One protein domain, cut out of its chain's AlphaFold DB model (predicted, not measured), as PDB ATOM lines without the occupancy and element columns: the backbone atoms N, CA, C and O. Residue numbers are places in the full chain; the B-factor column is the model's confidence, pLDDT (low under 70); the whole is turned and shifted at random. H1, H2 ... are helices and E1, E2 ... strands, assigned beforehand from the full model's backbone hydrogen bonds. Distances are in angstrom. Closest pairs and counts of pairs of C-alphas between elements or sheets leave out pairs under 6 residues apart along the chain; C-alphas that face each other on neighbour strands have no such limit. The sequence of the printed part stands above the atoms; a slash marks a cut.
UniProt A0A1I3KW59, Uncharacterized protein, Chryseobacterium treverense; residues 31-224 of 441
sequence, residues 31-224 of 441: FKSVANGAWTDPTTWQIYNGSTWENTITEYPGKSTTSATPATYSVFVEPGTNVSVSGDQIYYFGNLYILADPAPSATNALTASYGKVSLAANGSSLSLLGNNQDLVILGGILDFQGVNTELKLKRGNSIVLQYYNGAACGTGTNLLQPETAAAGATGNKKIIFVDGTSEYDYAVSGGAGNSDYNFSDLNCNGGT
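This is residues 31 to 224 of the 441 residues of an uncharacterized protein of Chryseobacterium treverense (UniProt A0A1I3KW59). Little is regular structure, yet the chain winds in stacked turns, a solenoid walled by three sheets with H1 capping one end. Its 194 printed residues, 73 in named elements, hold fifteen named strands, then H1: mostly strand. The sheets run E2-E1-E3-E6-E9-E12 and E5-E8-E11-E14-E15, mixed, and E4-E7-E10-E13, parallel. The whole is compact, radius of gyration of the C-alphas 15.7 A, spanning 43 by 42 by 27 A.

In the hairpin of E1, residues 31-33, and E2, residues 45-48, N 32 and O 46 are within hydrogen-bond range, 3.0 A. Between parallel neighbours E10, residues 141-143, and E13, residues 175-177, N 142 and O 175 are 2.9 A apart. H1, residues 215-221, has every O i to N i+4 pair within range. The closest C-alphas of H1 and E13, Phe 215 and Leu 176, are 5.9 A apart.

C-alpha 31 is at (-24.013, 21.552, -6.257), C-alpha 221 at (-28.582, 4.068, 15.307).

The printed part has no cut; residues 49-74 are a long link, and residues 207-212 are under pLDDT 70.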
ATOM      1  N   PHE A  31     -22.848  20.682  -6.376       98.38
ATOM      2  CA  PHE A  31     -24.013  21.552  -6.257       98.38
ATOM      3  C   PHE A  31     -24.326  21.848  -4.802       98.38
ATOM      4  O   PHE A  31     -24.233  20.956  -3.965       98.38
ATOM      5  N   LYS A  32     -24.810  23.055  -4.503       97.88
ATOM      6  CA  LYS A  32     -25.430  23.334  -3.205       97.88
ATOM      7  C   LYS A  32     -26.702  24.148  -3.322       97.88
ATOM      8  O   LYS A  32     -26.825  24.958  -4.243       97.88
ATOM      9  N   SER A  33     -27.636  23.946  -2.402       98.50
ATOM     10  CA  SER A  33     -28.845  24.761  -2.341       98.50
ATOM     11  C   SER A  33     -28.541  26.157  -1.792       98.50
ATOM     12  O   SER A  33     -27.688  26.345  -0.926       98.50
ATOM     13  N   VAL A  34     -29.256  27.157  -2.302       97.19
ATOM     14  CA  VAL A  34     -29.149  28.560  -1.867       97.19
ATOM     15  C   VAL A  34     -30.486  29.231  -1.602       97.19
ATOM     16  O   VAL A  34     -30.529  30.312  -1.017       97.19
ATOM     17  N   ALA A  35     -31.579  28.597  -2.010       97.06
ATOM     18  CA  ALA A  35     -32.922  29.108  -1.826       97.06
ATOM     19  C   ALA A  35     -33.899  27.968  -1.531       97.06
ATOM     20  O   ALA A  35     -33.603  26.792  -1.732       97.06
ATOM     21  N   ASN A  36     -35.083  28.340  -1.050       98.06
ATOM     22  CA  ASN A  36     -36.215  27.427  -1.000       98.06
ATOM     23  C   ASN A  36     -36.817  27.327  -2.400       98.06
ATOM     24  O   ASN A  36     -37.112  28.359  -3.003       98.06
ATOM     25  N   GLY A  37     -37.042  26.116  -2.894       97.44
ATOM     26  CA  GLY A  37     -37.528  25.933  -4.256       97.44
ATOM     27  C   GLY A  37     -37.632  24.474  -4.664       97.44
ATOM     28  O   GLY A  37     -37.292  23.571  -3.900       97.44
ATOM     29  N   ALA A  38     -38.134  24.242  -5.873       97.25
ATOM     30  CA  ALA A  38     -38.184  22.902  -6.441       97.25
ATOM     31  C   ALA A  38     -36.771  22.408  -6.775       97.25
ATOM     32  O   ALA A  38     -35.920  23.184  -7.212       97.25
ATOM     33  N   TRP A  39     -36.539  21.102  -6.638       97.81
ATOM     34  CA  TRP A  39     -35.276  20.470  -7.027       97.81
ATOM     35  C   TRP A  39     -34.908  20.775  -8.481       97.81
ATOM     36  O   TRP A  39     -33.749  21.016  -8.793       97.81
ATOM     37  N   THR A  40     -35.894  20.790  -9.374       96.50
ATOM     38  CA  THR A  40     -35.699  21.015 -10.812       96.50
ATOM     39  C   THR A  40     -35.590  22.492 -11.201       96.50
ATOM     40  O   THR A  40     -35.411  22.791 -12.380       96.50
ATOM     41  N   ASP A  41     -35.696  23.420 -10.247       96.56
ATOM     42  CA  ASP A  41     -35.525  24.854 -10.487       96.56
ATOM     43  C   ASP A  41     -34.044  25.241 -10.317       96.56
ATOM     44  O   ASP A  41     -33.518  25.141  -9.205       96.56
ATOM     45  N   PRO A  42     -33.350  25.709 -11.374       96.69
ATOM     46  CA  PRO A  42     -31.956  26.139 -11.276       96.69
ATOM     47  C   PRO A  42     -31.712  27.251 -10.248       96.69
ATOM     48  O   PRO A  42     -30.615  27.346  -9.713       96.69
ATOM     49  N   THR A  43     -32.718  28.076  -9.931       96.75
ATOM     50  CA  THR A  43     -32.576  29.159  -8.939       96.75
ATOM     51  C   THR A  43     -32.451  28.653  -7.500       96.75
ATOM     52  O   THR A  43     -32.008  29.394  -6.621       96.75
ATOM     53  N   THR A  44     -32.782  27.382  -7.256       97.62
ATOM     54  CA  THR A  44     -32.562  26.697  -5.978       97.62
ATOM     55  C   THR A  44     -31.073  26.438  -5.722       97.62
ATOM     56  O   THR A  44     -30.689  26.248  -4.568       97.62
ATOM     57  N   TRP A  45     -30.228  26.447  -6.760       98.38
ATOM     58  CA  TRP A  45     -28.894  25.852  -6.724       98.38
ATOM     59  C   TRP A  45     -27.763  26.802  -7.136       98.38
ATOM     60  O   TRP A  45     -27.932  27.729  -7.921       98.38
ATOM     61  N   GLN A  46     -26.567  26.497  -6.641       97.88
ATOM     62  CA  GLN A  46     -25.285  26.955  -7.177       97.88
ATOM     63  C   GLN A  46     -24.431  25.753  -7.577       97.88
ATOM     64  O   GLN A  46     -24.583  24.679  -6.994       97.88
ATOM     65  N   ILE A  47     -23.486  25.956  -8.499       97.31
ATOM     66  CA  ILE A  47     -22.452  24.970  -8.848       97.31
ATOM     67  C   ILE A  47     -21.061  25.485  -8.465       97.31
ATOM     68  O   ILE A  47     -20.781  26.682  -8.582       97.31
ATOM     69  N   TYR A  48     -20.182  24.607  -7.987       97.56
ATOM     70  CA  TYR A  48     -18.808  24.955  -7.647       97.56
ATOM     71  C   TYR A  48     -17.892  24.817  -8.863       97.56
ATOM     72  O   TYR A  48     -17.743  23.737  -9.430       97.56
ATOM     73  N   ASN A  49     -17.214  25.898  -9.247       94.81
ATOM     74  CA  ASN A  49     -16.321  25.916 -10.415       94.81
ATOM     75  C   ASN A  49     -14.855  25.560 -10.090       94.81
ATOM     76  O   ASN A  49     -13.960  25.783 -10.904       94.81
ATOM     77  N   GLY A  50     -14.590  25.040  -8.888       93.50
ATOM     78  CA  GLY A  50     -13.239  24.760  -8.394       93.50
ATOM     79  C   GLY A  50     -12.622  25.899  -7.574       93.50
ATOM     80  O   GLY A  50     -11.580  25.703  -6.953       93.50
ATOM     81  N   SER A  51     -13.243  27.080  -7.539       93.94
ATOM     82  CA  SER A  51     -12.790  28.217  -6.718       93.94
ATOM     83  C   SER A  51     -13.930  28.959  -6.023       93.94
ATOM     84  O   SER A  51     -13.780  29.405  -4.887       93.94
ATOM     85  N   THR A  52     -15.075  29.102  -6.686       95.94
ATOM     86  CA  THR A  52     -16.242  29.836  -6.190       95.94
ATOM     87  C   THR A  52     -17.536  29.118  -6.546       95.94
ATOM     88  O   THR A  52     -17.590  28.338  -7.496       95.94
ATOM     89  N   TRP A  53     -18.595  29.428  -5.803       97.06
ATOM     90  CA  TRP A  53     -19.956  29.008  -6.122       97.06
ATOM     91  C   TRP A  53     -20.619  29.999  -7.083       97.06
ATOM     92  O   TRP A  53     -20.635  31.203  -6.818       97.06
ATOM     93  N   GLU A  54     -21.163  29.504  -8.192       96.31
ATOM     94  CA  GLU A  54     -21.778  30.322  -9.241       96.31
ATOM     95  C   GLU A  54     -23.303  30.400  -9.087       96.31
ATOM     96  O   GLU A  54     -23.966  29.384  -8.909       96.31
ATOM     97  N   ASN A  55     -23.859  31.615  -9.174       86.50
ATOM     98  CA  ASN A  55     -25.287  31.910  -8.950       86.50
ATOM     99  C   ASN A  55     -26.167  31.824 -10.204       86.50
ATOM    100  O   ASN A  55     -27.387  31.773 -10.099       86.50
ATOM    101  N   THR A  56     -25.574  31.923 -11.391       84.50
ATOM    102  CA  THR A  56     -26.323  32.034 -12.647       84.50
ATOM    103  C   THR A  56     -26.110  30.773 -13.454       84.50
ATOM    104  O   THR A  56     -25.321  30.745 -14.394       84.50
ATOM    105  N   ILE A  57     -26.811  29.719 -13.046       90.50
ATOM    106  CA  ILE A  57     -26.779  28.421 -13.709       90.50
ATOM    107  C   ILE A  57     -28.136  28.111 -14.336       90.50
ATOM    108  O   ILE A  57     -29.181  28.547 -13.860       90.50
ATOM    109  N   THR A  58     -28.121  27.350 -15.426       91.50
ATOM    110  CA  THR A  58     -29.325  26.802 -16.080       91.50
ATOM    111  C   THR A  58     -29.532  25.322 -15.755       91.50
ATOM    112  O   THR A  58     -30.386  24.655 -16.347       91.50
ATOM    113  N   GLU A  59     -28.706  24.797 -14.856       92.12
ATOM    114  CA  GLU A  59     -28.625  23.393 -14.484       92.12
ATOM    115  C   GLU A  59     -29.189  23.171 -13.080       92.12
ATOM    116  O   GLU A  59     -29.252  24.088 -12.265       92.12
ATOM    117  N   TYR A  60     -29.580  21.932 -12.804       96.50
ATOM    118  CA  TYR A  60     -29.930  21.455 -11.471       96.50
ATOM    119  C   TYR A  60     -29.282  20.080 -11.255       96.50
ATOM    120  O   TYR A  60     -28.935  19.409 -12.239       96.50
ATOM    121  N   PRO A  61     -29.117  19.625 -10.003       97.44
ATOM    122  CA  PRO A  61     -28.473  18.352  -9.732       97.44
ATOM    123  C   PRO A  61     -29.204  17.185 -10.393       97.44
ATOM    124  O   PRO A  61     -30.409  17.006 -10.223       97.44
ATOM    125  N   GLY A  62     -28.461  16.384 -11.145       96.06
ATOM    126  CA  GLY A  62     -28.958  15.236 -11.894       96.06
ATOM    127  C   GLY A  62     -29.564  15.567 -13.263       96.06
ATOM    128  O   GLY A  62     -29.937  14.636 -13.983       96.06
ATOM    129  N   LYS A  63     -29.640  16.841 -13.679       95.69
ATOM    130  CA  LYS A  63     -30.128  17.197 -15.019       95.69
ATOM    131  C   LYS A  63     -29.292  16.502 -16.098       95.69
ATOM    132  O   LYS A  63     -28.065  16.515 -16.056       95.69
ATOM    133  N   SER A  64     -29.975  15.866 -17.051       91.75
ATOM    134  CA  SER A  64     -29.364  15.113 -18.161       91.75
ATOM    135  C   SER A  64     -28.439  13.956 -17.746       91.75
ATOM    136  O   SER A  64     -27.693  13.443 -18.579       91.75
ATOM    137  N   THR A  65     -28.503  13.507 -16.490       95.12
ATOM    138  CA  THR A  65     -27.797  12.301 -16.034       95.12
ATOM    139  C   THR A  65     -28.633  11.053 -16.304       95.12
ATOM    140  O   THR A  65     -29.862  11.097 -16.301       95.12
ATOM    141  N   THR A  66     -27.970   9.926 -16.563       95.50
ATOM    142  CA  THR A  66     -28.624   8.625 -16.772       95.50
ATOM    143  C   THR A  66     -27.801   7.522 -16.117       95.50
ATOM    144  O   THR A  66     -26.645   7.745 -15.761       95.50
ATOM    145  N   SER A  67     -28.341   6.306 -16.023       92.75
ATOM    146  CA  SER A  67     -27.574   5.145 -15.552       92.75
ATOM    147  C   SER A  67     -26.335   4.845 -16.410       92.75
ATOM    148  O   SER A  67     -25.349   4.326 -15.890       92.75
ATOM    149  N   ALA A  68     -26.363   5.185 -17.705       93.69
ATOM    150  CA  ALA A  68     -25.237   5.016 -18.627       93.69
ATOM    151  C   ALA A  68     -24.232   6.178 -18.572       93.69
ATOM    152  O   ALA A  68     -23.066   6.009 -18.920       93.69
ATOM    153  N   THR A  69     -24.681   7.355 -18.139       94.06
ATOM    154  CA  THR A  69     -23.876   8.577 -18.033       94.06
ATOM    155  C   THR A  69     -24.108   9.239 -16.672       94.06
ATOM    156  O   THR A  69     -24.724  10.313 -16.609       94.06
ATOM    157  N   PRO A  70     -23.689   8.589 -15.568       94.31
ATOM    158  CA  PRO A  70     -23.839   9.154 -14.237       94.31
ATOM    159  C   PRO A  70     -22.852  10.306 -14.041       94.31
ATOM    160  O   PRO A  70     -21.740  10.290 -14.574       94.31
ATOM    161  N   ALA A  71     -23.246  11.296 -13.248       94.25
ATOM    162  CA  ALA A  71     -22.312  12.287 -12.739       94.25
ATOM    163  C   ALA A  71     -21.598  11.778 -11.475       94.25
ATOM    164  O   ALA A  71     -22.061  10.849 -10.819       94.25
ATOM    165  N   THR A  72     -20.478  12.404 -11.115       91.44
ATOM    166  CA  THR A  72     -19.691  12.054  -9.915       91.44
ATOM    167  C   THR A  72     -19.650  13.167  -8.871       91.44
ATOM    168  O   THR A  72     -19.023  12.998  -7.830       91.44
ATOM    169  N   TYR A  73     -20.266  14.318  -9.154       94.88
ATOM    170  CA  TYR A  73     -20.329  15.433  -8.214       94.88
ATOM    171  C   TYR A  73     -21.261  15.123  -7.042       94.88
ATOM    172  O   TYR A  73     -22.191  14.322  -7.164       94.88
ATOM    173  N   SER A  74     -21.030  15.798  -5.924       95.62
ATOM    174  CA  SER A  74     -21.885  15.745  -4.741       95.62
ATOM    175  C   SER A  74     -22.904  16.883  -4.729       95.62
ATOM    176  O   SER A  74     -22.736  17.915  -5.384       95.62
ATOM    177  N   VAL A  75     -23.978  16.690  -3.971       98.31
ATOM    178  CA  VAL A  75     -25.054  17.670  -3.804       98.31
ATOM    179  C   VAL A  75     -25.208  17.985  -2.326       98.31
ATOM    180  O   VAL A  75     -25.334  17.071  -1.520       98.31
ATOM    181  N   PHE A  76     -25.228  19.265  -1.967       98.31
ATOM    182  CA  PHE A  76     -25.325  19.736  -0.588       98.31
ATOM    183  C   PHE A  76     -26.611  20.536  -0.386       98.31
ATOM    184  O   PHE A  76     -26.833  21.564  -1.020       98.31
ATOM    185  N   VAL A  77     -27.476  20.083   0.510       98.62
ATOM    186  CA  VAL A  77     -28.661  20.832   0.929       98.62
ATOM    187  C   VAL A  77     -28.309  21.599   2.196       98.62
ATOM    188  O   VAL A  77     -28.188  21.022   3.279       98.62
ATOM    189  N   GLU A  78     -28.092  22.898   2.023       97.81
ATOM    190  CA  GLU A  78     -27.522  23.807   3.014       97.81
ATOM    191  C   GLU A  78     -28.521  24.196   4.116       97.81
ATOM    192  O   GLU A  78     -29.733  24.285   3.862       97.81
ATOM    193  N   PRO A  79     -28.035  24.499   5.336       96.81
ATOM    194  CA  PRO A  79     -28.859  24.992   6.433       96.81
ATOM    195  C   PRO A  79     -29.718  26.198   6.033       96.81
ATOM    196  O   PRO A  79     -29.232  27.167   5.454       96.81
ATOM    197  N   GLY A  80     -31.005  26.163   6.380       96.62
ATOM    198  CA  GLY A  80     -31.950  27.252   6.111       96.62
ATOM    199  C   GLY A  80     -32.643  27.163   4.752       96.62
ATOM    200  O   GLY A  80     -33.463  28.026   4.440       96.62
ATOM    201  N   THR A  81     -32.356  26.120   3.971       98.38
ATOM    202  CA  THR A  81     -33.009  25.856   2.685       98.38
ATOM    203  C   THR A  81     -33.987  24.683   2.770       98.38
ATOM    204  O   THR A  81     -33.822  23.760   3.569       98.38
ATOM    205  N   ASN A  82     -35.013  24.709   1.924       98.19
ATOM    206  CA  ASN A  82     -35.957  23.625   1.711       98.19
ATOM    207  C   ASN A  82     -36.116  23.364   0.212       98.19
ATOM    208  O   ASN A  82     -36.700  24.177  -0.511       98.19
ATOM    209  N   VAL A  83     -35.612  22.217  -0.226       98.44
ATOM    210  CA  VAL A  83     -35.688  21.740  -1.604       98.44
ATOM    211  C   VAL A  83     -36.865  20.779  -1.725       98.44
ATOM    212  O   VAL A  83     -36.871  19.708  -1.118       98.44
ATOM    213  N   SER A  84     -37.878  21.142  -2.507       97.75
ATOM    214  CA  SER A  84     -39.046  20.290  -2.720       97.75
ATOM    215  C   SER A  84     -38.855  19.343  -3.904       97.75
ATOM    216  O   SER A  84     -38.358  19.717  -4.967       97.75
ATOM    217  N   VAL A  85     -39.285  18.099  -3.724       97.62
ATOM    218  CA  VAL A  85     -39.348  17.078  -4.771       97.62
ATOM    219  C   VAL A  85     -40.815  16.748  -5.007       97.62
ATOM    220  O   VAL A  85     -41.579  16.522  -4.064       97.62
ATOM    221  N   SER A  86     -41.214  16.743  -6.275       94.25
ATOM    222  CA  SER A  86     -42.581  16.455  -6.699       94.25
ATOM    223  C   SER A  86     -42.599  15.497  -7.881       94.25
ATOM    224  O   SER A  86     -41.826  15.669  -8.830       94.25
ATOM    225  N   GLY A  87     -43.537  14.551  -7.853       93.75
ATOM    226  CA  GLY A  87     -43.625  13.488  -8.852       93.75
ATOM    227  C   GLY A  87     -42.501  12.465  -8.695       93.75
ATOM    228  O   GLY A  87     -41.851  12.419  -7.651       93.75
ATOM    229  N   ASP A  88     -42.287  11.665  -9.734       94.06
ATOM    230  CA  ASP A  88     -41.241  10.645  -9.755       94.06
ATOM    231  C   ASP A  88     -39.948  11.208 -10.343       94.06
ATOM    232  O   ASP A  88     -39.860  11.471 -11.545       94.06
ATOM    233  N   GLN A  89     -38.969  11.467  -9.475       95.88
ATOM    234  CA  GLN A  89     -37.678  12.028  -9.856       95.88
ATOM    235  C   GLN A  89     -36.587  10.969  -9.728       95.88
ATOM    236  O   GLN A  89     -36.427  10.355  -8.674       95.88
ATOM    237  N   ILE A  90     -35.798  10.798 -10.789       96.81
ATOM    238  CA  ILE A  90     -34.677   9.858 -10.832       96.81
ATOM    239  C   ILE A  90     -33.409  10.617 -11.195       96.81
ATOM    240  O   ILE A  90     -33.361  11.304 -12.216       96.81
ATOM    241  N   TYR A  91     -32.371  10.462 -10.376       97.75
ATOM    242  CA  TYR A  91     -31.096  11.139 -10.553       97.75
ATOM    243  C   TYR A  91     -29.911  10.183 -10.423       97.75
ATOM    244  O   TYR A  91     -29.951   9.214  -9.665       97.75
ATOM    245  N   TYR A  92     -28.844  10.502 -11.161       97.38
ATOM    246  CA  TYR A  92     -27.599   9.741 -11.199       97.38
ATOM    247  C   TYR A  92     -26.415  10.692 -10.993       97.38
ATOM    248  O   TYR A  92     -25.869  11.248 -11.947       97.38
ATOM    249  N   PHE A  93     -26.030  10.902  -9.739       96.31
ATOM    250  CA  PHE A  93     -24.863  11.704  -9.357       96.31
ATOM    251  C   PHE A  93     -24.109  11.013  -8.209       96.31
ATOM    252  O   PHE A  93     -24.399   9.857  -7.921       96.31
ATOM    253  N   GLY A  94     -23.128  11.672  -7.586       93.12
ATOM    254  CA  GLY A  94     -22.472  11.173  -6.374       93.12
ATOM    255  C   GLY A  94     -23.354  11.329  -5.131       93.12
ATOM    256  O   GLY A  94     -24.576  11.235  -5.198       93.12
ATOM    257  N   ASN A  95     -22.751  11.599  -3.978       93.19
ATOM    258  CA  ASN A  95     -23.473  11.641  -2.705       93.19
ATOM    259  C   ASN A  95     -24.434  12.835  -2.581       93.19
ATOM    260  O   ASN A  95     -24.155  13.940  -3.057       93.19
ATOM    261  N   LEU A  96     -25.543  12.624  -1.869       97.62
ATOM    262  CA  LEU A  96     -26.428  13.686  -1.393       97.62
ATOM    263  C   LEU A  96     -26.173  13.945   0.093       97.62
ATOM    264  O   LEU A  96     -26.391  13.069   0.925       97.62
ATOM    265  N   TYR A  97     -25.794  15.173   0.427       97.44
ATOM    266  CA  TYR A  97     -25.630  15.659   1.788       97.44
ATOM    267  C   TYR A  97     -26.804  16.558   2.181       97.44
ATOM    268  O   TYR A  97     -27.133  17.494   1.456       97.44
ATOM    269  N   ILE A  98     -27.408  16.332   3.349       98.38
ATOM    270  CA  ILE A  98     -28.418  17.229   3.928       98.38
ATOM    271  C   ILE A  98     -27.911  17.713   5.286       98.38
ATOM    272  O   ILE A  98     -27.740  16.921   6.216       98.38
ATOM    273  N   LEU A  99     -27.626  19.009   5.384       96.69
ATOM    274  CA  LEU A  99     -26.809  19.582   6.454       96.69
ATOM    275  C   LEU A  99     -27.646  20.337   7.491       96.69
ATOM    276  O   LEU A  99     -28.774  20.750   7.229       96.69
ATOM    277  N   ALA A 100     -27.074  20.558   8.670       95.06
ATOM    278  CA  ALA A 100     -27.594  21.465   9.685       95.06
ATOM    279  C   ALA A 100     -26.456  22.262  10.333       95.06
ATOM    280  O   ALA A 100     -25.329  21.772  10.434       95.06
ATOM    281  N   ASP A 101     -26.762  23.479  10.780       92.12
ATOM    282  CA  ASP A 101     -25.811  24.357  11.464       92.12
ATOM    283  C   ASP A 101     -26.492  25.171  12.586       92.12
ATOM    284  O   ASP A 101     -27.498  25.840  12.326       92.12
ATOM    285  N   PRO A 102     -25.976  25.139  13.830       91.25
ATOM    286  CA  PRO A 102     -24.982  24.183  14.326       91.25
ATOM    287  C   PRO A 102     -25.483  22.740  14.244       91.25
ATOM    288  O   PRO A 102     -26.680  22.487  14.095       91.25
ATOM    289  N   ALA A 103     -24.562  21.787  14.401       89.25
ATOM    290  CA  ALA A 103     -24.922  20.379  14.504       89.25
ATOM    291  C   ALA A 103     -25.938  20.164  15.650       89.25
ATOM    292  O   ALA A 103     -25.660  20.531  16.803       89.25
ATOM    293  N   PRO A 104     -27.123  19.611  15.344       90.00
ATOM    294  CA  PRO A 104     -28.191  19.469  16.315       90.00
ATOM    295  C   PRO A 104     -27.938  18.321  17.301       90.00
ATOM    296  O   PRO A 104     -27.175  17.389  17.074       90.00
ATOM    297  N   SER A 105     -28.593  18.412  18.446       87.00
ATOM    298  CA  SER A 105     -28.536  17.468  19.555       87.00
ATOM    299  C   SER A 105     -29.779  17.657  20.423       87.00
ATOM    300  O   SER A 105     -30.499  18.653  20.286       87.00
ATOM    301  N   ALA A 106     -29.991  16.749  21.373       85.00
ATOM    302  CA  ALA A 106     -31.111  16.817  22.313       85.00
ATOM    303  C   ALA A 106     -31.196  18.124  23.129       85.00
ATOM    304  O   ALA A 106     -32.255  18.437  23.665       85.00
ATOM    305  N   THR A 107     -30.114  18.903  23.231       81.19
ATOM    306  CA  THR A 107     -30.063  20.121  24.060       81.19
ATOM    307  C   THR A 107     -30.036  21.430  23.264       81.19
ATOM    308  O   THR A 107     -30.295  22.482  23.846       81.19
ATOM    309  N   ASN A 108     -29.763  21.399  21.953       78.25
ATOM    310  CA  ASN A 108     -29.672  22.592  21.090       78.25
ATOM    311  C   ASN A 108     -30.582  22.531  19.844       78.25
ATOM    312  O   ASN A 108     -30.445  23.355  18.940       78.25
ATOM    313  N   ALA A 109     -31.530  21.589  19.797       74.44
ATOM    314  CA  ALA A 109     -32.439  21.393  18.664       74.44
ATOM    315  C   ALA A 109     -33.159  22.678  18.197       74.44
ATOM    316  O   ALA A 109     -33.376  22.866  17.007       74.44
ATOM    317  N   LEU A 110     -33.505  23.587  19.117       73.69
ATOM    318  CA  LEU A 110     -34.255  24.813  18.804       73.69
ATOM    319  C   LEU A 110     -33.418  25.919  18.147       73.69
ATOM    320  O   LEU A 110     -33.982  26.892  17.654       73.69
ATOM    321  N   THR A 111     -32.091  25.806  18.169       83.25
ATOM    322  CA  THR A 111     -31.177  26.822  17.623       83.25
ATOM    323  C   THR A 111     -30.525  26.397  16.313       83.25
ATOM    324  O   THR A 111     -29.848  27.210  15.692       83.25
ATOM    325  N   ALA A 112     -30.690  25.135  15.911       88.25
ATOM    326  CA  ALA A 112     -30.143  24.616  14.668       88.25
ATOM    327  C   ALA A 112     -30.978  25.082  13.470       88.25
ATOM    328  O   ALA A 112     -32.209  25.005  13.472       88.25
ATOM    329  N   SER A 113     -30.293  25.552  12.434       93.81
ATOM    330  CA  SER A 113     -30.858  25.722  11.105       93.81
ATOM    331  C   SER A 113     -30.685  24.423  10.329       93.81
ATOM    332  O   SER A 113     -29.635  23.788  10.394       93.81
ATOM    333  N   TYR A 114     -31.712  24.026   9.586       95.94
ATOM    334  CA  TYR A 114     -31.757  22.743   8.893       95.94
ATOM    335  C   TYR A 114     -31.844  22.962   7.391       95.94
ATOM    336  O   TYR A 114     -32.679  23.743   6.934       95.94
ATOM    337  N   GLY A 115     -31.016  22.252   6.636       98.19
ATOM    338  CA  GLY A 115     -31.283  21.948   5.242       98.19
ATOM    339  C   GLY A 115     -32.357  20.874   5.186       98.19
ATOM    340  O   GLY A 115     -32.363  19.944   6.003       98.19
ATOM    341  N   LYS A 116     -33.309  21.031   4.270       98.56
ATOM    342  CA  LYS A 116     -34.448  20.124   4.144       98.56
ATOM    343  C   LYS A 116     -34.646  19.689   2.704       98.56
ATOM    344  O   LYS A 116     -34.627  20.519   1.800       98.56
ATOM    345  N   VAL A 117     -34.902  18.402   2.510       98.69
ATOM    346  CA  VAL A 117     -35.486  17.868   1.278       98.69
ATOM    347  C   VAL A 117     -36.896  17.411   1.609       98.69
ATOM    348  O   VAL A 117     -37.070  16.573   2.488       98.69
ATOM    349  N   SER A 118     -37.902  17.964   0.935       97.62
ATOM    350  CA  SER A 118     -39.312  17.666   1.212       97.62
ATOM    351  C   SER A 118     -39.957  16.920   0.048       97.62
ATOM    352  O   SER A 118     -40.113  17.476  -1.042       97.62
ATOM    353  N   LEU A 119     -40.408  15.690   0.290       96.75
ATOM    354  CA  LEU A 119     -41.284  14.943  -0.613       96.75
ATOM    355  C   LEU A 119     -42.731  15.381  -0.343       96.75
ATOM    356  O   LEU A 119     -43.443  14.774   0.455       96.75
ATOM    357  N   ALA A 120     -43.150  16.504  -0.929       85.75
ATOM    358  CA  ALA A 120     -44.363  17.204  -0.491       85.75
ATOM    359  C   ALA A 120     -45.665  16.698  -1.131       85.75
ATOM    360  O   ALA A 120     -46.713  16.708  -0.484       85.75
ATOM    361  N   ALA A 121     -45.631  16.254  -2.390       90.88
ATOM    362  CA  ALA A 121     -46.840  15.820  -3.093       90.88
ATOM    363  C   ALA A 121     -47.127  14.325  -2.862       90.88
ATOM    364  O   ALA A 121     -46.202  13.532  -2.678       90.88
ATOM    365  N   ASN A 122     -48.404  13.930  -2.911       91.62
ATOM    366  CA  ASN A 122     -48.794  12.516  -2.879       91.62
ATOM    367  C   ASN A 122     -48.122  11.750  -4.027       91.62
ATOM    368  O   ASN A 122     -48.176  12.216  -5.166       91.62
ATOM    369  N   GLY A 123     -47.517  10.599  -3.736       91.31
ATOM    370  CA  GLY A 123     -46.843   9.795  -4.757       91.31
ATOM    371  C   GLY A 123     -45.473  10.328  -5.177       91.31
ATOM    372  O   GLY A 123     -44.973   9.905  -6.214       91.31
ATOM    373  N   SER A 124     -44.886  11.292  -4.455       96.00
ATOM    374  CA  SER A 124     -43.554  11.800  -4.814       96.00
ATOM    375  C   SER A 124     -42.473  10.796  -4.446       96.00
ATOM    376  O   SER A 124     -42.429  10.319  -3.309       96.00
ATOM    377  N   SER A 125     -41.555  10.560  -5.375       96.81
ATOM    378  CA  SER A 125     -40.383   9.720  -5.173       96.81
ATOM    379  C   SER A 125     -39.104  10.475  -5.509       96.81
ATOM    380  O   SER A 125     -39.017  11.186  -6.513       96.81
ATOM    381  N   LEU A 126     -38.098  10.309  -4.653       98.06
ATOM    382  CA  LEU A 126     -36.720  10.697  -4.930       98.06
ATOM    383  C   LEU A 126     -35.893   9.429  -5.106       98.06
ATOM    384  O   LEU A 126     -35.627   8.720  -4.139       98.06
ATOM    385  N   SER A 127     -35.475   9.160  -6.335       97.69
ATOM    386  CA  SER A 127     -34.672   7.990  -6.678       97.69
ATOM    387  C   SER A 127     -33.230   8.405  -6.956       97.69
ATOM    388  O   SER A 127     -32.948   9.076  -7.947       97.69
ATOM    389  N   LEU A 128     -32.310   8.001  -6.084       97.00
ATOM    390  CA  LEU A 128     -30.875   8.243  -6.200       97.00
ATOM    391  C   LEU A 128     -30.202   6.935  -6.634       97.00
ATOM    392  O   LEU A 128     -29.877   6.069  -5.816       97.00
ATOM    393  N   LEU A 129     -30.091   6.748  -7.951       95.62
ATOM    394  CA  LEU A 129     -29.769   5.452  -8.563       95.62
ATOM    395  C   LEU A 129     -28.370   5.392  -9.202       95.62
ATOM    396  O   LEU A 129     -28.068   4.483  -9.980       95.62
ATOM    397  N   GLY A 130     -27.514   6.367  -8.905       90.50
ATOM    398  CA  GLY A 130     -26.095   6.382  -9.247       90.50
ATOM    399  C   GLY A 130     -25.284   5.345  -8.465       90.50
ATOM    400  O   GLY A 130     -25.747   4.760  -7.485       90.50
ATOM    401  N   ASN A 131     -24.059   5.099  -8.933       81.38
ATOM    402  CA  ASN A 131     -23.087   4.262  -8.226       81.38
ATOM    403  C   ASN A 131     -22.394   5.100  -7.151       81.38
ATOM    404  O   ASN A 131     -21.962   6.206  -7.472       81.38
ATOM    405  N   ASN A 132     -22.219   4.562  -5.940       76.25
ATOM    406  CA  ASN A 132     -21.634   5.297  -4.810       76.25
ATOM    407  C   ASN A 132     -22.376   6.624  -4.575       76.25
ATOM    408  O   ASN A 132     -21.768   7.689  -4.472       76.25
ATOM    409  N   GLN A 133     -23.705   6.543  -4.609       90.25
ATOM    410  CA  GLN A 133     -24.613   7.664  -4.420       90.25
ATOM    411  C   GLN A 133     -25.309   7.495  -3.072       90.25
ATOM    412  O   GLN A 133     -26.476   7.103  -2.981       90.25
ATOM    413  N   ASP A 134     -24.556   7.750  -2.011       88.81
ATOM    414  CA  ASP A 134     -25.057   7.621  -0.652       88.81
ATOM    415  C   ASP A 134     -25.924   8.820  -0.272       88.81
ATOM    416  O   ASP A 134     -25.723   9.952  -0.733       88.81
ATOM    417  N   LEU A 135     -26.880   8.575   0.623       95.25
ATOM    418  CA  LEU A 135     -27.602   9.625   1.327       95.25
ATOM    419  C   LEU A 135     -26.928   9.869   2.677       95.25
ATOM    420  O   LEU A 135     -26.932   9.004   3.550       95.25
ATOM    421  N   VAL A 136     -26.406  11.072   2.882       93.50
ATOM    422  CA  VAL A 136     -25.729  11.473   4.116       93.50
ATOM    423  C   VAL A 136     -26.482  12.637   4.754       93.50
ATOM    424  O   VAL A 136     -26.443  13.767   4.273       93.50
ATOM    425  N   ILE A 137     -27.165  12.394   5.870       96.56
ATOM    426  CA  ILE A 137     -27.877  13.437   6.613       96.56
ATOM    427  C   ILE A 137     -27.082  13.792   7.867       96.56
ATOM    428  O   ILE A 137     -27.067  13.062   8.860       96.56
ATOM    429  N   LEU A 138     -26.436  14.956   7.825       92.94
ATOM    430  CA  LEU A 138     -25.676  15.529   8.929       92.94
ATOM    431  C   LEU A 138     -26.561  16.528   9.667       92.94
ATOM    432  O   LEU A 138     -26.431  17.742   9.529       92.94
ATOM    433  N   GLY A 139     -27.504  15.992  10.436       92.75
ATOM    434  CA  GLY A 139     -28.433  16.767  11.242       92.75
ATOM    435  C   GLY A 139     -29.573  17.426  10.467       92.75
ATOM    436  O   GLY A 139     -30.526  17.844  11.118       92.75
ATOM    437  N   GLY A 140     -29.514  17.496   9.131       97.00
ATOM    438  CA  GLY A 140     -30.585  17.994   8.259       97.00
ATOM    439  C   GLY A 140     -31.856  17.135   8.283       97.00
ATOM    440  O   GLY A 140     -32.020  16.275   9.149       97.00
ATOM    441  N   ILE A 141     -32.785  17.373   7.352       98.06
ATOM    442  CA  ILE A 141     -34.085  16.678   7.325       98.06
ATOM    443  C   ILE A 141     -34.417  16.166   5.920       98.06
ATOM    444  O   ILE A 141     -34.449  16.942   4.967       98.06
ATOM    445  N   LEU A 142     -34.732  14.877   5.809       98.44
ATOM    446  CA  LEU A 142     -35.468  14.323   4.676       98.44
ATOM    447  C   LEU A 142     -36.907  14.074   5.129       98.44
ATOM    448  O   LEU A 142     -37.173  13.192   5.946       98.44
ATOM    449  N   ASP A 143     -37.818  14.892   4.618       96.44
ATOM    450  CA  ASP A 143     -39.190  14.989   5.095       96.44
ATOM    451  C   ASP A 143     -40.173  14.392   4.083       96.44
ATOM    452  O   ASP A 143     -40.436  14.941   3.009       96.44
ATOM    453  N   PHE A 144     -40.737  13.245   4.442       95.44
ATOM    454  CA  PHE A 144     -41.772  12.530   3.712       95.44
ATOM    455  C   PHE A 144     -43.137  13.163   4.015       95.44
ATOM    456  O   PHE A 144     -43.997  12.550   4.648       95.44
ATOM    457  N   GLN A 145     -43.357  14.413   3.605       91.25
ATOM    458  CA  GLN A 145     -44.571  15.164   3.962       91.25
ATOM    459  C   GLN A 145     -45.833  14.588   3.304       91.25
ATOM    460  O   GLN A 145     -46.843  14.353   3.973       91.25
ATOM    461  N   GLY A 146     -45.774  14.315   2.000       89.31
ATOM    462  CA  GLY A 146     -46.878  13.754   1.226       89.31
ATOM    463  C   GLY A 146     -47.226  12.321   1.636       89.31
ATOM    464  O   GLY A 146     -46.420  11.593   2.224       89.31
ATOM    465  N   VAL A 147     -48.443  11.884   1.312       86.25
ATOM    466  CA  VAL A 147     -48.848  10.474   1.457       86.25
ATOM    467  C   VAL A 147     -48.272   9.644   0.298       86.25
ATOM    468  O   VAL A 147     -48.152  10.161  -0.805       86.25
ATOM    469  N   ASN A 148     -47.909   8.378   0.521       90.00
ATOM    470  CA  ASN A 148     -47.301   7.505  -0.506       90.00
ATOM    471  C   ASN A 148     -45.993   8.070  -1.083       90.00
ATOM    472  O   ASN A 148     -45.866   8.227  -2.290       90.00
ATOM    473  N   THR A 149     -45.054   8.442  -0.218       94.00
ATOM    474  CA  THR A 149     -43.771   9.043  -0.611       94.00
ATOM    475  C   THR A 149     -42.617   8.066  -0.442       94.00
ATOM    476  O   THR A 149     -42.594   7.268   0.498       94.00
ATOM    477  N   GLU A 150     -41.655   8.113  -1.358       95.56
ATOM    478  CA  GLU A 150     -40.605   7.095  -1.444       95.56
ATOM    479  C   GLU A 150     -39.221   7.723  -1.638       95.56
ATOM    480  O   GLU A 150     -39.024   8.607  -2.469       95.56
ATOM    481  N   LEU A 151     -38.240   7.236  -0.885       97.25
ATOM    482  CA  LEU A 151     -36.828   7.383  -1.215       97.25
ATOM    483  C   LEU A 151     -36.376   6.062  -1.824       97.25
ATOM    484  O   LEU A 151     -36.509   5.021  -1.181       97.25
ATOM    485  N   LYS A 152     -35.806   6.103  -3.026       96.38
ATOM    486  CA  LYS A 152     -35.221   4.927  -3.669       96.38
ATOM    487  C   LYS A 152     -33.715   5.091  -3.771       96.38
ATOM    488  O   LYS A 152     -33.238   6.124  -4.231       96.38
ATOM    489  N   LEU A 153     -32.967   4.076  -3.362       93.62
ATOM    490  CA  LEU A 153     -31.512   4.030  -3.481       93.62
ATOM    491  C   LEU A 153     -31.114   2.819  -4.306       93.62
ATOM    492  O   LEU A 153     -31.710   1.752  -4.169       93.62
ATOM    493  N   LYS A 154     -30.085   2.948  -5.144       89.56
ATOM    494  CA  LYS A 154     -29.499   1.766  -5.779       89.56
ATOM    495  C   LYS A 154     -28.924   0.840  -4.703       89.56
ATOM    496  O   LYS A 154     -28.249   1.304  -3.784       89.56
ATOM    497  N   ARG A 155     -29.147  -0.467  -4.837       80.38
ATOM    498  CA  ARG A 155     -28.430  -1.499  -4.073       80.38
ATOM    499  C   ARG A 155     -26.920  -1.269  -4.221       80.38
ATOM    500  O   ARG A 155     -26.444  -1.056  -5.336       80.38
ATOM    501  N   GLY A 156     -26.187  -1.243  -3.113       74.81
ATOM    502  CA  GLY A 156     -24.813  -0.721  -3.065       74.81
ATOM    503  C   GLY A 156     -24.686   0.518  -2.181       74.81
ATOM    504  O   GLY A 156     -23.738   0.629  -1.408       74.81
ATOM    505  N   ASN A 157     -25.657   1.428  -2.282       83.50
ATOM    506  CA  ASN A 157     -25.608   2.720  -1.606       83.50
ATOM    507  C   ASN A 157     -26.061   2.607  -0.143       83.50
ATOM    508  O   ASN A 157     -26.807   1.706   0.238       83.50
ATOM    509  N   SER A 158     -25.628   3.557   0.677       83.69
ATOM    510  CA  SER A 158     -25.883   3.610   2.116       83.69
ATOM    511  C   SER A 158     -26.667   4.855   2.524       83.69
ATOM    512  O   SER A 158     -26.710   5.867   1.820       83.69
ATOM    513  N   ILE A 159     -27.275   4.785   3.710       90.94
ATOM    514  CA  ILE A 159     -27.856   5.931   4.406       90.94
ATOM    515  C   ILE A 159     -27.041   6.166   5.669       90.94
ATOM    516  O   ILE A 159     -27.033   5.326   6.564       90.94
ATOM    517  N   VAL A 160     -26.401   7.324   5.768       87.56
ATOM    518  CA  VAL A 160     -25.636   7.734   6.947       87.56
ATOM    519  C   VAL A 160     -26.384   8.851   7.650       87.56
ATOM    520  O   VAL A 160     -26.646   9.896   7.057       87.56
ATOM    521  N   LEU A 161     -26.712   8.649   8.923       91.94
ATOM    522  CA  LEU A 161     -27.461   9.617   9.720       91.94
ATOM    523  C   LEU A 161     -26.652  10.021  10.953       91.94
ATOM    524  O   LEU A 161     -26.171   9.171  11.694       91.94
ATOM    525  N   GLN A 162     -26.486  11.320  11.192       89.75
ATOM    526  CA  GLN A 162     -25.755  11.828  12.357       89.75
ATOM    527  C   GLN A 162     -26.423  13.062  12.950       89.75
ATOM    528  O   GLN A 162     -27.181  13.755  12.278       89.75
ATOM    529  N   TYR A 163     -26.091  13.362  14.209       90.56
ATOM    530  CA  TYR A 163     -26.635  14.506  14.953       90.56
ATOM    531  C   TYR A 163     -28.153  14.404  15.161       90.56
ATOM    532  O   TYR A 163     -28.898  15.364  14.979       90.56
ATOM    533  N   TYR A 164     -28.633  13.215  15.529       92.44
ATOM    534  CA  TYR A 164     -30.023  13.034  15.942       92.44
ATOM    535  C   TYR A 164     -30.339  13.914  17.159       92.44
ATOM    536  O   TYR A 164     -29.572  13.971  18.124       92.44
ATOM    537  N   ASN A 165     -31.466  14.621  17.104       92.81
ATOM    538  CA  ASN A 165     -31.834  15.606  18.117       92.81
ATOM    539  C   ASN A 165     -32.864  15.103  19.141       92.81
ATOM    540  O   ASN A 165     -33.247  15.864  20.027       92.81
ATOM    541  N   GLY A 166     -33.321  13.854  19.040       90.25
ATOM    542  CA  GLY A 166     -34.223  13.269  20.028       90.25
ATOM    543  C   GLY A 166     -33.470  12.834  21.283       90.25
ATOM    544  O   GLY A 166     -32.376  12.276  21.210       90.25
ATOM    545  N   ALA A 167     -34.068  13.052  22.454       87.69
ATOM    546  CA  ALA A 167     -33.528  12.537  23.717       87.69
ATOM    547  C   ALA A 167     -33.664  11.003  23.828       87.69
ATOM    548  O   ALA A 167     -32.928  10.362  24.573       87.69
ATOM    549  N   ALA A 168     -34.614  10.431  23.086       88.44
ATOM    550  CA  ALA A 168     -34.840   9.000  22.926       88.44
ATOM    551  C   ALA A 168     -35.267   8.692  21.480       88.44
ATOM    552  O   ALA A 168     -35.632   9.599  20.727       88.44
ATOM    553  N   CYS A 169     -35.260   7.421  21.085       86.38
ATOM    554  CA  CYS A 169     -35.758   7.011  19.770       86.38
ATOM    555  C   CYS A 169     -37.244   7.325  19.616       86.38
ATOM    556  O   CYS A 169     -38.019   7.153  20.557       86.38
ATOM    557  N   GLY A 170     -37.637   7.802  18.439       87.44
ATOM    558  CA  GLY A 170     -39.014   8.191  18.149       87.44
ATOM    559  C   GLY A 170     -39.403   9.594  18.622       87.44
ATOM    560  O   GLY A 170     -40.590   9.919  18.589       87.44
ATOM    561  N   THR A 171     -38.454  10.399  19.112       89.31
ATOM    562  CA  THR A 171     -38.722  11.735  19.687       89.31
ATOM    563  C   THR A 171     -38.025  12.873  18.949       89.31
ATOM    564  O   THR A 171     -38.184  14.033  19.332       89.31
ATOM    565  N   GLY A 172     -37.233  12.561  17.926       90.50
ATOM    566  CA  GLY A 172     -36.484  13.549  17.176       90.50
ATOM    567  C   GLY A 172     -37.350  14.240  16.137       90.50
ATOM    568  O   GLY A 172     -38.365  13.729  15.670       90.50
ATOM    569  N   THR A 173     -36.918  15.434  15.761       92.56
ATOM    570  CA  THR A 173     -37.575  16.272  14.752       92.56
ATOM    571  C   THR A 173     -36.711  16.481  13.511       92.56
ATOM    572  O   THR A 173     -37.106  17.223  12.613       92.56
ATOM    573  N   ASN A 174     -35.537  15.847  13.450       95.00
ATOM    574  CA  ASN A 174     -34.624  15.892  12.312       95.00
ATOM    575  C   ASN A 174     -34.336  14.496  11.738       95.00
ATOM    576  O   ASN A 174     -34.894  13.506  12.208       95.00
ATOM    577  N   LEU A 175     -33.476  14.424  10.718       96.62
ATOM    578  CA  LEU A 175     -33.162  13.215   9.951       96.62
ATOM    579  C   LEU A 175     -34.350  12.736   9.106       96.62
ATOM    580  O   LEU A 175     -34.920  13.538   8.366       96.62
ATOM    581  N   LEU A 176     -34.703  11.452   9.163       96.81
ATOM    582  CA  LEU A 176     -35.841  10.900   8.430       96.81
ATOM    583  C   LEU A 176     -37.139  11.257   9.159       96.81
ATOM    584  O   LEU A 176     -37.308  10.891  10.324       96.81
ATOM    585  N   GLN A 177     -38.049  11.960   8.486       95.06
ATOM    586  CA  GLN A 177     -39.310  12.426   9.072       95.06
ATOM    587  C   GLN A 177     -40.519  12.101   8.180       95.06
ATOM    588  O   GLN A 177     -40.372  12.080   6.962       95.06
ATOM    589  N   PRO A 178     -41.719  11.861   8.747       92.75
ATOM    590  CA  PRO A 178     -42.002  11.730  10.176       92.75
ATOM    591  C   PRO A 178     -41.428  10.429  10.752       92.75
ATOM    592  O   PRO A 178     -41.529   9.367  10.144       92.75
ATOM    593  N   GLU A 179     -40.842  10.503  11.945       88.62
ATOM    594  CA  GLU A 179     -40.174   9.352  12.567       88.62
ATOM    595  C   GLU A 179     -41.164   8.253  13.014       88.62
ATOM    596  O   GLU A 179     -40.900   7.057  12.866       88.62
ATOM    597  N   THR A 180     -42.333   8.644  13.538       83.50
ATOM    598  CA  THR A 180     -43.325   7.731  14.138       83.50
ATOM    599  C   THR A 180     -44.761   8.015  13.679       83.50
ATOM    600  O   THR A 180     -45.072   9.085  13.155       83.50
ATOM    601  N   ALA A 181     -45.678   7.073  13.939       77.25
ATOM    602  CA  ALA A 181     -47.118   7.261  13.732       77.25
ATOM    603  C   ALA A 181     -47.663   8.450  14.537       77.25
ATOM    604  O   ALA A 181     -48.435   9.251  14.014       77.25
ATOM    605  N   ALA A 182     -47.196   8.614  15.779       72.31
ATOM    606  CA  ALA A 182     -47.562   9.741  16.635       72.31
ATOM    607  C   ALA A 182     -47.064  11.092  16.087       72.31
ATOM    608  O   ALA A 182     -47.710  12.112  16.311       72.31
ATOM    609  N   ALA A 183     -45.966  11.092  15.324       72.44
ATOM    610  CA  ALA A 183     -45.452  12.263  14.614       72.44
ATOM    611  C   ALA A 183     -46.179  12.547  13.280       72.44
ATOM    612  O   ALA A 183     -45.773  13.437  12.538       72.44
ATOM    613  N   GLY A 184     -47.254  11.814  12.961       75.56
ATOM    614  CA  GLY A 184     -48.062  12.046  11.761       75.56
ATOM    615  C   GLY A 184     -47.678  11.197  10.548       75.56
ATOM    616  O   GLY A 184     -48.035  11.559   9.423       75.56
ATOM    617  N   ALA A 185     -46.990  10.063  10.742       80.12
ATOM    618  CA  ALA A 185     -46.756   9.075   9.686       80.12
ATOM    619  C   ALA A 185     -48.081   8.487   9.161       80.12
ATOM    620  O   ALA A 185     -48.597   7.495   9.667       80.12
ATOM    621  N   THR A 186     -48.648   9.145   8.151       79.75
ATOM    622  CA  THR A 186     -49.892   8.765   7.473       79.75
ATOM    623  C   THR A 186     -49.626   8.392   6.015       79.75
ATOM    624  O   THR A 186     -48.834   9.040   5.326       79.75
ATOM    625  N   GLY A 187     -50.309   7.351   5.532       80.25
ATOM    626  CA  GLY A 187     -50.038   6.764   4.216       80.25
ATOM    627  C   GLY A 187     -48.706   6.008   4.170       80.25
ATOM    628  O   GLY A 187     -48.010   5.892   5.176       80.25
ATOM    629  N   ASN A 188     -48.348   5.482   2.999       86.06
ATOM    630  CA  ASN A 188     -47.078   4.777   2.840       86.06
ATOM    631  C   ASN A 188     -45.931   5.796   2.770       86.06
ATOM    632  O   ASN A 188     -45.983   6.723   1.970       86.06
ATOM    633  N   LYS A 189     -44.904   5.655   3.604       91.06
ATOM    634  CA  LYS A 189     -43.669   6.443   3.490       91.06
ATOM    635  C   LYS A 189     -42.513   5.477   3.647       91.06
ATOM    636  O   LYS A 189     -42.422   4.822   4.689       91.06
ATOM    637  N   LYS A 190     -41.720   5.311   2.591       91.62
ATOM    638  CA  LYS A 190     -40.812   4.168   2.471       91.62
ATOM    639  C   LYS A 190     -39.427   4.560   1.991       91.62
ATOM    640  O   LYS A 190     -39.264   5.465   1.179       91.62
ATOM    641  N   ILE A 191     -38.446   3.807   2.458       93.12
ATOM    642  CA  ILE A 191     -37.121   3.706   1.862       93.12
ATOM    643  C   ILE A 191     -37.070   2.369   1.135       93.12
ATOM    644  O   ILE A 191     -37.412   1.340   1.719       93.12
ATOM    645  N   ILE A 192     -36.647   2.397  -0.122       91.44
ATOM    646  CA  ILE A 192     -36.623   1.247  -1.023       91.44
ATOM    647  C   ILE A 192     -35.214   1.109  -1.599       91.44
ATOM    648  O   ILE A 192     -34.638   2.086  -2.080       91.44
ATOM    649  N   PHE A 193     -34.674  -0.107  -1.594       88.50
ATOM    650  CA  PHE A 193     -33.482  -0.431  -2.374       88.50
ATOM    651  C   PHE A 193     -33.869  -0.997  -3.739       88.50
ATOM    652  O   PHE A 193     -34.752  -1.846  -3.844       88.50
ATOM    653  N   VAL A 194     -33.198  -0.524  -4.786       90.69
ATOM    654  CA  VAL A 194     -33.459  -0.887  -6.183       90.69
ATOM    655  C   VAL A 194     -32.283  -1.677  -6.742       90.69
ATOM    656  O   VAL A 194     -31.141  -1.215  -6.703       90.69
ATOM    657  N   ASP A 195     -32.568  -2.841  -7.315       85.00
ATOM    658  CA  ASP A 195     -31.599  -3.674  -8.027       85.00
ATOM    659  C   ASP A 195     -32.114  -4.007  -9.429       85.00
ATOM    660  O   ASP A 195     -33.017  -4.826  -9.616       85.00
ATOM    661  N   GLY A 196     -31.570  -3.318 -10.432       85.25
ATOM    662  CA  GLY A 196     -32.087  -3.379 -11.793       85.25
ATOM    663  C   GLY A 196     -33.546  -2.921 -11.843       85.25
ATOM    664  O   GLY A 196     -33.825  -1.735 -11.699       85.25
ATOM    665  N   THR A 197     -34.464  -3.860 -12.071       87.06
ATOM    666  CA  THR A 197     -35.918  -3.616 -12.094       87.06
ATOM    667  C   THR A 197     -36.626  -4.030 -10.803       87.06
ATOM    668  O   THR A 197     -37.840  -3.877 -10.707       87.06
ATOM    669  N   SER A 198     -35.904  -4.622  -9.854       87.50
ATOM    670  CA  SER A 198     -36.458  -5.113  -8.593       87.50
ATOM    671  C   SER A 198     -36.413  -4.025  -7.529       87.50
ATOM    672  O   SER A 198     -35.415  -3.315  -7.410       87.50
ATOM    673  N   GLU A 199     -37.473  -3.932  -6.732       89.75
ATOM    674  CA  GLU A 199     -37.596  -2.996  -5.615       89.75
ATOM    675  C   GLU A 199     -37.806  -3.766  -4.309       89.75
ATOM    676  O   GLU A 199     -38.597  -4.711  -4.254       89.75
ATOM    677  N   TYR A 200     -37.092  -3.353  -3.265       84.50
ATOM    678  CA  TYR A 200     -37.096  -3.986  -1.953       84.50
ATOM    679  C   TYR A 200     -37.393  -2.945  -0.878       84.50
ATOM    680  O   TYR A 200     -36.577  -2.055  -0.630       84.50
ATOM    681  N   ASP A 201     -38.554  -3.063  -0.234       86.19
ATOM    682  CA  ASP A 201     -38.918  -2.228   0.910       86.19
ATOM    683  C   ASP A 201     -37.892  -2.439   2.033       86.19
ATOM    684  O   ASP A 201     -37.774  -3.530   2.592       86.19
ATOM    685  N   TYR A 202     -37.133  -1.392   2.348       85.12
ATOM    686  CA  TYR A 202     -36.116  -1.432   3.390       85.12
ATOM    687  C   TYR A 202     -36.686  -0.957   4.716       85.12
ATOM    688  O   TYR A 202     -36.706  -1.727   5.671       85.12
ATOM    689  N   ALA A 203     -37.178   0.286   4.770       88.75
ATOM    690  CA  ALA A 203     -37.670   0.895   6.001       88.75
ATOM    691  C   ALA A 203     -38.938   1.725   5.795       88.75
ATOM    692  O   ALA A 203     -39.125   2.321   4.734       88.75
ATOM    693  N   VAL A 204     -39.770   1.828   6.834       89.81
ATOM    694  CA  VAL A 204     -41.005   2.633   6.818       89.81
ATOM    695  C   VAL A 204     -41.086   3.633   7.972       89.81
ATOM    696  O   VAL A 204     -40.494   3.447   9.038       89.81
ATOM    697  N   SER A 205     -41.873   4.694   7.791       89.62
ATOM    698  CA  SER A 205     -42.263   5.571   8.902       89.62
ATOM    699  C   SER A 205     -43.384   4.938   9.738       89.62
ATOM    700  O   SER A 205     -44.373   4.469   9.176       89.62
ATOM    701  N   GLY A 206     -43.307   5.008  11.070       75.00
ATOM    702  CA  GLY A 206     -44.463   4.734  11.937       75.00
ATOM    703  C   GLY A 206     -44.801   3.272  12.254       75.00
ATOM    704  O   GLY A 206     -45.878   3.029  12.795       75.00
ATOM    705  N   GLY A 207     -43.897   2.318  12.001       62.03
ATOM    706  CA  GLY A 207     -43.920   0.981  12.619       62.03
ATOM    707  C   GLY A 207     -45.047   0.026  12.197       62.03
ATOM    708  O   GLY A 207     -45.266  -0.984  12.863       62.03
ATOM    709  N   ALA A 208     -45.782   0.305  11.117       47.97
ATOM    710  CA  ALA A 208     -46.854  -0.572  10.648       47.97
ATOM    711  C   ALA A 208     -46.363  -1.595   9.599       47.97
ATOM    712  O   ALA A 208     -46.263  -1.301   8.412       47.97
ATOM    713  N   GLY A 209     -46.118  -2.826  10.058       52.88
ATOM    714  CA  GLY A 209     -46.490  -4.083   9.389       52.88
ATOM    715  C   GLY A 209     -45.722  -4.598   8.162       52.88
ATOM    716  O   GLY A 209     -45.877  -5.781   7.881       52.88
ATOM    717  N   ASN A 210     -44.921  -3.794   7.452       53.72
ATOM    718  CA  ASN A 210     -44.387  -4.200   6.134       53.72
ATOM    719  C   ASN A 210     -42.855  -4.110   5.952       53.72
ATOM    720  O   ASN A 210     -42.388  -4.335   4.838       53.72
ATOM    721  N   SER A 211     -42.060  -3.815   6.987       63.12
ATOM    722  CA  SER A 211     -40.587  -3.882   6.901       63.12
ATOM    723  C   SER A 211     -39.926  -4.189   8.246       63.12
ATOM    724  O   SER A 211     -40.468  -3.850   9.297       63.12
ATOM    725  N   ASP A 212     -38.728  -4.781   8.208       65.69
ATOM    726  CA  ASP A 212     -37.910  -5.080   9.400       65.69
ATOM    727  C   ASP A 212     -37.254  -3.830  10.018       65.69
ATOM    728  O   ASP A 212     -36.765  -3.871  11.148       65.69
ATOM    729  N   TYR A 213     -37.242  -2.714   9.282       83.62
ATOM    730  CA  TYR A 213     -36.595  -1.464   9.669       83.62
ATOM    731  C   TYR A 213     -37.601  -0.312   9.730       83.62
ATOM    732  O   TYR A 213     -38.493  -0.206   8.888       83.62
ATOM    733  N   ASN A 214     -37.425   0.599  10.689       87.56
ATOM    734  CA  ASN A 214     -38.245   1.803  10.819       87.56
ATOM    735  C   ASN A 214     -37.375   3.059  10.833       87.56
ATOM    736  O   ASN A 214     -36.216   3.017  11.248       87.56
ATOM    737  N   PHE A 215     -37.946   4.204  10.449       92.00
ATOM    738  CA  PHE A 215     -37.221   5.483  10.454       92.00
ATOM    739  C   PHE A 215     -36.652   5.825  11.835       92.00
ATOM    740  O   PHE A 215     -35.530   6.317  11.914       92.00
ATOM    741  N   SER A 216     -37.371   5.504  12.916       89.75
ATOM    742  CA  SER A 216     -36.884   5.705  14.286       89.75
ATOM    743  C   SER A 216     -35.618   4.924  14.596       89.75
ATOM    744  O   SER A 216     -34.689   5.453  15.201       89.75
ATOM    745  N   ASP A 217     -35.563   3.669  14.157       86.94
ATOM    746  CA  ASP A 217     -34.431   2.790  14.420       86.94
ATOM    747  C   ASP A 217     -33.209   3.255  13.629       86.94
ATOM    748  O   ASP A 217     -32.113   3.341  14.184       86.94
ATOM    749  N   LEU A 218     -33.407   3.659  12.372       90.50
ATOM    750  CA  LEU A 218     -32.350   4.251  11.556       90.50
ATOM    751  C   LEU A 218     -31.846   5.565  12.164       90.50
ATOM    752  O   LEU A 218     -30.642   5.712  12.370       90.50
ATOM    753  N   ASN A 219     -32.742   6.502  12.496       92.31
ATOM    754  CA  ASN A 219     -32.381   7.800  13.073       92.31
ATOM    755  C   ASN A 219     -31.550   7.642  14.355       92.31
ATOM    756  O   ASN A 219     -30.536   8.319  14.521       92.31
ATOM    757  N   CYS A 220     -31.949   6.723  15.236       88.06
ATOM    758  CA  CYS A 220     -31.271   6.495  16.509       88.06
ATOM    759  C   CYS A 220     -29.913   5.807  16.398       88.06
ATOM    760  O   CYS A 220     -29.043   6.028  17.236       88.06
ATOM    761  N   ASN A 221     -29.751   4.936  15.406       85.62
ATOM    762  CA  ASN A 221     -28.582   4.068  15.307       85.62
ATOM    763  C   ASN A 221     -27.643   4.470  14.165       85.62
ATOM    764  O   ASN A 221     -26.687   3.758  13.881       85.62
ATOM    765  N   GLY A 222     -27.871   5.628  13.546       85.62
ATOM    766  CA  GLY A 222     -26.934   6.240  12.608       85.62
ATOM    767  C   GLY A 222     -27.137   5.871  11.137       85.62
ATOM    768  O   GLY A 222     -26.238   6.086  10.326       85.62
ATOM    769  N   GLY A 223     -28.316   5.356  10.782       88.56
ATOM    770  CA  GLY A 223     -28.685   4.982   9.418       88.56
ATOM    771  C   GLY A 223     -28.575   3.485   9.143       88.56
ATOM    772  O   GLY A 223     -28.777   2.662  10.040       88.56
ATOM    773  N   THR A 224     -28.309   3.131   7.885       85.50
ATOM    774  CA  THR A 224     -28.083   1.742   7.470       85.50
ATOM    775  C   THR A 224     -26.796   1.216   8.100       85.50
ATOM    776  O   THR A 224     -25.893   1.985   8.431       85.50
TER     777      THR A 224